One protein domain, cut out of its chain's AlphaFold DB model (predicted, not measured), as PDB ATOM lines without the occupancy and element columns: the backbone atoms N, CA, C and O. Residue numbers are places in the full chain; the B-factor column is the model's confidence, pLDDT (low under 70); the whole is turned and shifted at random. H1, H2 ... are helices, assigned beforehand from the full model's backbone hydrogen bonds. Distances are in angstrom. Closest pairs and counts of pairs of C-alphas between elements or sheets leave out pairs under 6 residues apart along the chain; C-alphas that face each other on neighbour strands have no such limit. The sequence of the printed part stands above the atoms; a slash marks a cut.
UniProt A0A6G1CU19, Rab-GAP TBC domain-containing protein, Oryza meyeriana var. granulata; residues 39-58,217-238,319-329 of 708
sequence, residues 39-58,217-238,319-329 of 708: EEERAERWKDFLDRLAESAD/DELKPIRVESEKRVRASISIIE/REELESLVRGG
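AT A GLANCE: This is residues 39 to 58, 217 to 238 and 319 to 329 of the 708 residues of the protein "Rab-GAP TBC domain-containing protein" of Oryza meyeriana var. granulata (UniProt A0A6G1CU19). Two long helices cross steeply, the later part of H2 over the later half of H1, while short H3 runs beside H1, loosely placed, and residues 217 to 225 stick out. The printed part has 53 residues with three named helices, H1, H2, H3 in chain order, and no named strand: all helix. It is only just compact, close to loose, with a radius of gyration of the C-alphas of 11.9 A and spans of 36 by 27 by 15 A.

IN THESE COORDINATES: Find C-alpha 39 at (-35.636, -6.654, -29.197); from there H1, residues 39 to 58, runs 28.4 A. H2, residues 220 to 238, runs 26.1 A to C-alpha 238 at (-37.076, -29.116, -24.229). H3 is residues 319 to 327, 12.3 A.

HOW THE PARTS SIT: Look at residues 47 to 54 of H1, which alone touch H2, through its residues 229 to 234; the closest C-alphas, Ala 54 and Ser 233, are 5.2 A apart. Their lines are about perpendicular, at 76 degrees. H3 is close to H1 but not clearly touching, the closest C-alphas, Trp 46 and Leu 325, being 7.0 A apart; they run opposite ways at a shallow tilt of 19 degrees. H2 and H3 are apart. In H1, H2 and H3 every O i to N i+4 pair is within hydrogen-bond range.

THE WHOLE: The C-alphas farthest apart, Asp 217 and Glu 320, are 37.7 A apart. Residues 59 to 216 and 239 to 318 are not printed, with C-alpha gaps of 27.9 A and 12.3 A. Confidence is under 70 at residues 57 to 58 and 217 to 226.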
ATOM      1  N   GLU A  39     -35.474  -5.855 -30.423       91.62
ATOM      2  CA  GLU A  39     -35.636  -6.654 -29.197       91.62
ATOM      3  C   GLU A  39     -37.061  -6.571 -28.640       91.62
ATOM      4  O   GLU A  39     -37.605  -7.596 -28.235       91.62
ATOM      5  N   GLU A  40     -37.692  -5.393 -28.662       90.62
ATOM      6  CA  GLU A  40     -39.094  -5.220 -28.255       90.62
ATOM      7  C   GLU A  40     -40.033  -6.023 -29.180       90.62
ATOM      8  O   GLU A  40     -40.843  -6.822 -28.703       90.62
ATOM      9  N   GLU A  41     -39.857  -5.915 -30.502       93.06
ATOM     10  CA  GLU A  41     -40.648  -6.652 -31.500       93.06
ATOM     11  C   GLU A  41     -40.368  -8.174 -31.483       93.06
ATOM     12  O   GLU A  41     -41.243  -9.001 -31.760       93.06
ATOM     13  N   ARG A  42     -39.141  -8.587 -31.142       93.50
ATOM     14  CA  ARG A  42     -38.751  -9.991 -30.937       93.50
ATOM     15  C   ARG A  42     -39.372 -10.558 -29.662       93.50
ATOM     16  O   ARG A  42     -39.907 -11.666 -29.697       93.50
ATOM     17  N   ALA A  43     -39.333  -9.814 -28.558       92.31
ATOM     18  CA  ALA A  43     -39.920 -10.219 -27.284       92.31
ATOM     19  C   ALA A  43     -41.441 -10.396 -27.383       92.31
ATOM     20  O   ALA A  43     -41.959 -11.396 -26.883       92.31
ATOM     21  N   GLU A  44     -42.145  -9.492 -28.076       92.69
ATOM     22  CA  GLU A  44     -43.589  -9.609 -28.305       92.69
ATOM     23  C   GLU A  44     -43.932 -10.896 -29.070       92.69
ATOM     24  O   GLU A  44     -44.667 -11.730 -28.542       92.69
ATOM     25  N   ARG A  45     -43.322 -11.134 -30.244       95.25
ATOM     26  CA  ARG A  45     -43.552 -12.357 -31.045       95.25
ATOM     27  C   ARG A  45     -43.303 -13.651 -30.265       95.25
ATOM     28  O   ARG A  45     -44.065 -14.609 -30.399       95.25
ATOM     29  N   TRP A  46     -42.230 -13.697 -29.473       95.62
ATOM     30  CA  TRP A  46     -41.886 -14.875 -28.673       95.62
ATOM     31  C   TRP A  46     -42.846 -15.097 -27.509       95.62
ATOM     32  O   TRP A  46     -43.217 -16.240 -27.250       95.62
ATOM     33  N   LYS A  47     -43.278 -14.030 -26.830       92.94
ATOM     34  CA  LYS A  47     -44.307 -14.121 -25.793       92.94
ATOM     35  C   LYS A  47     -45.603 -14.680 -26.379       92.94
ATOM     36  O   LYS A  47     -46.117 -15.669 -25.869       92.94
ATOM     37  N   ASP A  48     -46.064 -14.104 -27.485       93.06
ATOM     38  CA  ASP A  48     -47.274 -14.507 -28.206       93.06
ATOM     39  C   ASP A  48     -47.276 -16.002 -28.566       93.06
ATOM     40  O   ASP A  48     -48.271 -16.706 -28.392       93.06
ATOM     41  N   PHE A  49     -46.132 -16.501 -29.038       95.31
ATOM     42  CA  PHE A  49     -45.919 -17.916 -29.327       95.31
ATOM     43  C   PHE A  49     -45.943 -18.794 -28.069       95.31
ATOM     44  O   PHE A  49     -46.593 -19.840 -28.054       95.31
ATOM     45  N   LEU A  50     -45.245 -18.385 -27.005       93.81
ATOM     46  CA  LEU A  50     -45.145 -19.159 -25.767       93.81
ATOM     47  C   LEU A  50     -46.469 -19.191 -24.988       93.81
ATOM     48  O   LEU A  50     -46.774 -20.226 -24.398       93.81
ATOM     49  N   ASP A  51     -47.270 -18.123 -25.022       90.44
ATOM     50  CA  ASP A  51     -48.630 -18.103 -24.470       90.44
ATOM     51  C   ASP A  51     -49.551 -19.068 -25.248       90.44
ATOM     52  O   ASP A  51     -50.174 -19.939 -24.634       90.44
ATOM     53  N   ARG A  52     -49.555 -19.021 -26.596       92.06
ATOM     54  CA  ARG A  52     -50.299 -19.988 -27.439       92.06
ATOM     55  C   ARG A  52     -49.883 -21.438 -27.181       92.06
ATOM     56  O   ARG A  52     -50.733 -22.329 -27.118       92.06
ATOM     57  N   LEU A  53     -48.580 -21.690 -27.041       91.31
ATOM     58  CA  LEU A  53     -48.047 -23.032 -26.813       91.31
ATOM     59  C   LEU A  53     -48.462 -23.587 -25.438       91.31
ATOM     60  O   LEU A  53     -48.790 -24.771 -25.350       91.31
ATOM     61  N   ALA A  54     -48.535 -22.740 -24.404       88.00
ATOM     62  CA  ALA A  54     -48.987 -23.130 -23.069       88.00
ATOM     63  C   ALA A  54     -50.477 -23.503 -23.076       88.00
ATOM     64  O   ALA A  54     -50.847 -24.587 -22.626       88.00
ATOM     65  N   GLU A  55     -51.319 -22.655 -23.671       86.50
ATOM     66  CA  GLU A  55     -52.767 -22.889 -23.765       86.50
ATOM     67  C   GLU A  55     -53.081 -24.178 -24.546       86.50
ATOM     68  O   GLU A  55     -53.908 -24.982 -24.113       86.50
ATOM     69  N   SER A  56     -52.325 -24.462 -25.616       79.19
ATOM     70  CA  SER A  56     -52.452 -25.721 -26.368       79.19
ATOM     71  C   SER A  56     -52.126 -26.984 -25.551       79.19
ATOM     72  O   SER A  56     -52.562 -28.077 -25.910       79.19
ATOM     73  N   ALA A  57     -51.367 -26.860 -24.457       69.75
ATOM     74  CA  ALA A  57     -51.023 -27.969 -23.573       69.75
ATOM     75  C   ALA A  57     -52.020 -28.139 -22.417       69.75
ATOM     76  O   ALA A  57     -52.321 -29.277 -22.040       69.75
ATOM     77  N   ASP A  58     -52.565 -27.038 -21.895       62.25
ATOM     78  CA  ASP A  58     -53.596 -27.057 -20.851       62.25
ATOM     79  C   ASP A  58     -54.911 -27.692 -21.348       62.25
ATOM     80  O   ASP A  58     -55.554 -28.446 -20.613       62.25
ATOM     81  N   ASP A 217     -43.909  -4.338  -7.084       41.09
ATOM     82  CA  ASP A 217     -44.699  -5.081  -6.088       41.09
ATOM     83  C   ASP A 217     -46.121  -5.433  -6.569       41.09
ATOM     84  O   ASP A 217     -46.572  -6.561  -6.357       41.09
ATOM     85  N   GLU A 218     -46.818  -4.525  -7.262       43.59
ATOM     86  CA  GLU A 218     -48.181  -4.789  -7.762       43.59
ATOM     87  C   GLU A 218     -48.200  -5.778  -8.940       43.59
ATOM     88  O   GLU A 218     -49.159  -6.533  -9.114       43.59
ATOM     89  N   LEU A 219     -47.120  -5.830  -9.727       40.31
ATOM     90  CA  LEU A 219     -47.005  -6.708 -10.896       40.31
ATOM     91  C   LEU A 219     -46.601  -8.156 -10.560       40.31
ATOM     92  O   LEU A 219     -46.768  -9.032 -11.411       40.31
ATOM     93  N   LYS A 220     -46.128  -8.451  -9.337       45.16
ATOM     94  CA  LYS A 220     -45.643  -9.792  -8.932       45.16
ATOM     95  C   LYS A 220     -46.581 -10.958  -9.273       45.16
ATOM     96  O   LYS A 220     -46.093 -11.909  -9.882       45.16
ATOM     97  N   PRO A 221     -47.889 -10.947  -8.942       38.94
ATOM     98  CA  PRO A 221     -48.760 -12.084  -9.251       38.94
ATOM     99  C   PRO A 221     -48.952 -12.299 -10.759       38.94
ATOM    100  O   PRO A 221     -49.089 -13.441 -11.188       38.94
ATOM    101  N   ILE A 222     -48.921 -11.231 -11.563       46.03
ATOM    102  CA  ILE A 222     -49.046 -11.314 -13.025       46.03
ATOM    103  C   ILE A 222     -47.737 -11.846 -13.624       46.03
ATOM    104  O   ILE A 222     -47.773 -12.810 -14.388       46.03
ATOM    105  N   ARG A 223     -46.590 -11.287 -13.206       53.38
ATOM    106  CA  ARG A 223     -45.242 -11.744 -13.589       53.38
ATOM    107  C   ARG A 223     -45.071 -13.241 -13.314       53.38
ATOM    108  O   ARG A 223     -44.749 -13.991 -14.232       53.38
ATOM    109  N   VAL A 224     -45.405 -13.693 -12.102       60.50
ATOM    110  CA  VAL A 224     -45.325 -15.107 -11.693       60.50
ATOM    111  C   VAL A 224     -46.220 -16.026 -12.535       60.50
ATOM    112  O   VAL A 224     -45.826 -17.161 -12.805       60.50
ATOM    113  N   GLU A 225     -47.402 -15.587 -12.978       57.59
ATOM    114  CA  GLU A 225     -48.255 -16.418 -13.842       57.59
ATOM    115  C   GLU A 225     -47.715 -16.498 -15.279       57.59
ATOM    116  O   GLU A 225     -47.653 -17.589 -15.849       57.59
ATOM    117  N   SER A 226     -47.217 -15.386 -15.837       67.75
ATOM    118  CA  SER A 226     -46.518 -15.412 -17.131       67.75
ATOM    119  C   SER A 226     -45.242 -16.265 -17.090       67.75
ATOM    120  O   SER A 226     -44.997 -17.043 -18.008       67.75
ATOM    121  N   GLU A 227     -44.472 -16.219 -15.998       75.88
ATOM    122  CA  GLU A 227     -43.276 -17.054 -15.805       75.88
ATOM    123  C   GLU A 227     -43.609 -18.554 -15.731       75.88
ATOM    124  O   GLU A 227     -42.818 -19.379 -16.190       75.88
ATOM    125  N   LYS A 228     -44.778 -18.948 -15.199       80.31
ATOM    126  CA  LYS A 228     -45.240 -20.350 -15.260       80.31
ATOM    127  C   LYS A 228     -45.571 -20.773 -16.688       80.31
ATOM    128  O   LYS A 228     -45.118 -21.838 -17.101       80.31
ATOM    129  N   ARG A 229     -46.337 -19.961 -17.427       81.94
ATOM    130  CA  ARG A 229     -46.727 -20.245 -18.821       81.94
ATOM    131  C   ARG A 229     -45.506 -20.377 -19.727       81.94
ATOM    132  O   ARG A 229     -45.349 -21.392 -20.400       81.94
ATOM    133  N   VAL A 230     -44.590 -19.410 -19.650       85.25
ATOM    134  CA  VAL A 230     -43.294 -19.439 -20.344       85.25
ATOM    135  C   VAL A 230     -42.530 -20.725 -20.010       85.25
ATOM    136  O   VAL A 230     -42.153 -21.457 -20.921       85.25
ATOM    137  N   ARG A 231     -42.385 -21.076 -18.724       88.25
ATOM    138  CA  ARG A 231     -41.673 -22.292 -18.292       88.25
ATOM    139  C   ARG A 231     -42.346 -23.595 -18.752       88.25
ATOM    140  O   ARG A 231     -41.649 -24.553 -19.087       88.25
ATOM    141  N   ALA A 232     -43.678 -23.644 -18.806       89.00
ATOM    142  CA  ALA A 232     -44.418 -24.787 -19.344       89.00
ATOM    143  C   ALA A 232     -44.131 -24.978 -20.845       89.00
ATOM    144  O   ALA A 232     -43.749 -26.071 -21.269       89.00
ATOM    145  N   SER A 233     -44.205 -23.899 -21.626       92.56
ATOM    146  CA  SER A 233     -43.876 -23.893 -23.057       92.56
ATOM    147  C   SER A 233     -42.411 -24.232 -23.336       92.56
ATOM    148  O   SER A 233     -42.117 -25.017 -24.238       92.56
ATOM    149  N   ILE A 234     -41.484 -23.745 -22.510       91.62
ATOM    150  CA  ILE A 234     -40.064 -24.119 -22.573       91.62
ATOM    151  C   ILE A 234     -39.873 -25.616 -22.302       91.62
ATOM    152  O   ILE A 234     -39.116 -26.263 -23.021       91.62
ATOM    153  N   SER A 235     -40.601 -26.210 -21.350       91.06
ATOM    154  CA  SER A 235     -40.542 -27.658 -21.095       91.06
ATOM    155  C   SER A 235     -41.083 -28.495 -22.269       91.06
ATOM    156  O   SER A 235     -40.561 -29.574 -22.563       91.06
ATOM    157  N   ILE A 236     -42.079 -27.990 -23.006       92.31
ATOM    158  CA  ILE A 236     -42.576 -28.618 -24.244       92.31
ATOM    159  C   ILE A 236     -41.501 -28.584 -25.343       92.31
ATOM    160  O   ILE A 236     -41.265 -29.599 -26.008       92.31
ATOM    161  N   ILE A 237     -40.801 -27.455 -25.494       94.12
ATOM    162  CA  ILE A 237     -39.683 -27.300 -26.437       94.12
ATOM    163  C   ILE A 237     -38.499 -28.190 -26.027       94.12
ATOM    164  O   ILE A 237     -37.975 -28.924 -26.864       94.12
ATOM    165  N   GLU A 238     -38.119 -28.220 -24.745       92.81
ATOM    166  CA  GLU A 238     -37.076 -29.116 -24.229       92.81
ATOM    167  C   GLU A 238     -37.430 -30.586 -24.490       92.81
ATOM    168  O   GLU A 238     -36.567 -31.365 -24.890       92.81
ATOM    169  N   ARG A 319     -43.338 -26.431 -35.007       92.06
ATOM    170  CA  ARG A 319     -41.882 -26.480 -35.259       92.06
ATOM    171  C   ARG A 319     -41.436 -25.429 -36.276       92.06
ATOM    172  O   ARG A 319     -40.406 -24.798 -36.067       92.06
ATOM    173  N   GLU A 320     -42.198 -25.242 -37.351       93.12
ATOM    174  CA  GLU A 320     -41.878 -24.284 -38.420       93.12
ATOM    175  C   GLU A 320     -42.013 -22.829 -37.933       93.12
ATOM    176  O   GLU A 320     -41.182 -21.983 -38.265       93.12
ATOM    177  N   GLU A 321     -42.998 -22.552 -37.069       95.56
ATOM    178  CA  GLU A 321     -43.154 -21.258 -36.391       95.56
ATOM    179  C   GLU A 321     -41.966 -20.986 -35.453       95.56
ATOM    180  O   GLU A 321     -41.356 -19.922 -35.533       95.56
ATOM    181  N   LEU A 322     -41.552 -21.970 -34.643       96.50
ATOM    182  CA  LEU A 322     -40.370 -21.857 -33.781       96.50
ATOM    183  C   LEU A 322     -39.064 -21.692 -34.579       96.50
ATOM    184  O   LEU A 322     -38.216 -20.886 -34.204       96.50
ATOM    185  N   GLU A 323     -38.898 -22.402 -35.696       96.00
ATOM    186  CA  GLU A 323     -37.751 -22.236 -36.601       96.00
ATOM    187  C   GLU A 323     -37.718 -20.821 -37.209       96.00
ATOM    188  O   GLU A 323     -36.654 -20.203 -37.302       96.00
ATOM    189  N   SER A 324     -38.882 -20.268 -37.562       96.44
ATOM    190  CA  SER A 324     -39.017 -18.878 -38.010       96.44
ATOM    191  C   SER A 324     -38.687 -17.878 -36.893       96.44
ATOM    192  O   SER A 324     -37.951 -16.920 -37.129       96.44
ATOM    193  N   LEU A 325     -39.169 -18.112 -35.670       97.31
ATOM    194  CA  LEU A 325     -38.886 -17.276 -34.497       97.31
ATOM    195  C   LEU A 325     -37.401 -17.288 -34.119       97.31
ATOM    196  O   LEU A 325     -36.849 -16.239 -33.812       97.31
ATOM    197  N   VAL A 326     -36.721 -18.433 -34.221       97.62
ATOM    198  CA  VAL A 326     -35.270 -18.529 -33.993       97.62
ATOM    199  C   VAL A 326     -34.462 -17.825 -35.082       97.62
ATOM    200  O   VAL A 326     -33.454 -17.191 -34.774       97.62
ATOM    201  N   ARG A 327     -34.905 -17.846 -36.345       96.19
ATOM    202  CA  ARG A 327     -34.317 -16.994 -37.399       96.19
ATOM    203  C   ARG A 327     -34.560 -15.505 -37.116       96.19
ATOM    204  O   ARG A 327     -33.661 -14.686 -37.313       96.19
ATOM    205  N   GLY A 328     -35.717 -15.176 -36.538       94.56
ATOM    206  CA  GLY A 328     -36.012 -13.895 -35.884       94.56
ATOM    207  C   GLY A 328     -35.175 -13.598 -34.626       94.56
ATOM    208  O   GLY A 328     -35.201 -12.474 -34.134       94.56
ATOM    209  N   GLY A 329     -34.364 -14.550 -34.155       96.56
ATOM    210  CA  GLY A 329     -33.551 -14.473 -32.940       96.56
ATOM    211  C   GLY A 329     -34.332 -14.809 -31.672       96.56
ATOM    212  O   GLY A 329     -35.549 -14.664 -31.626       96.56
TER     213      GLY A 329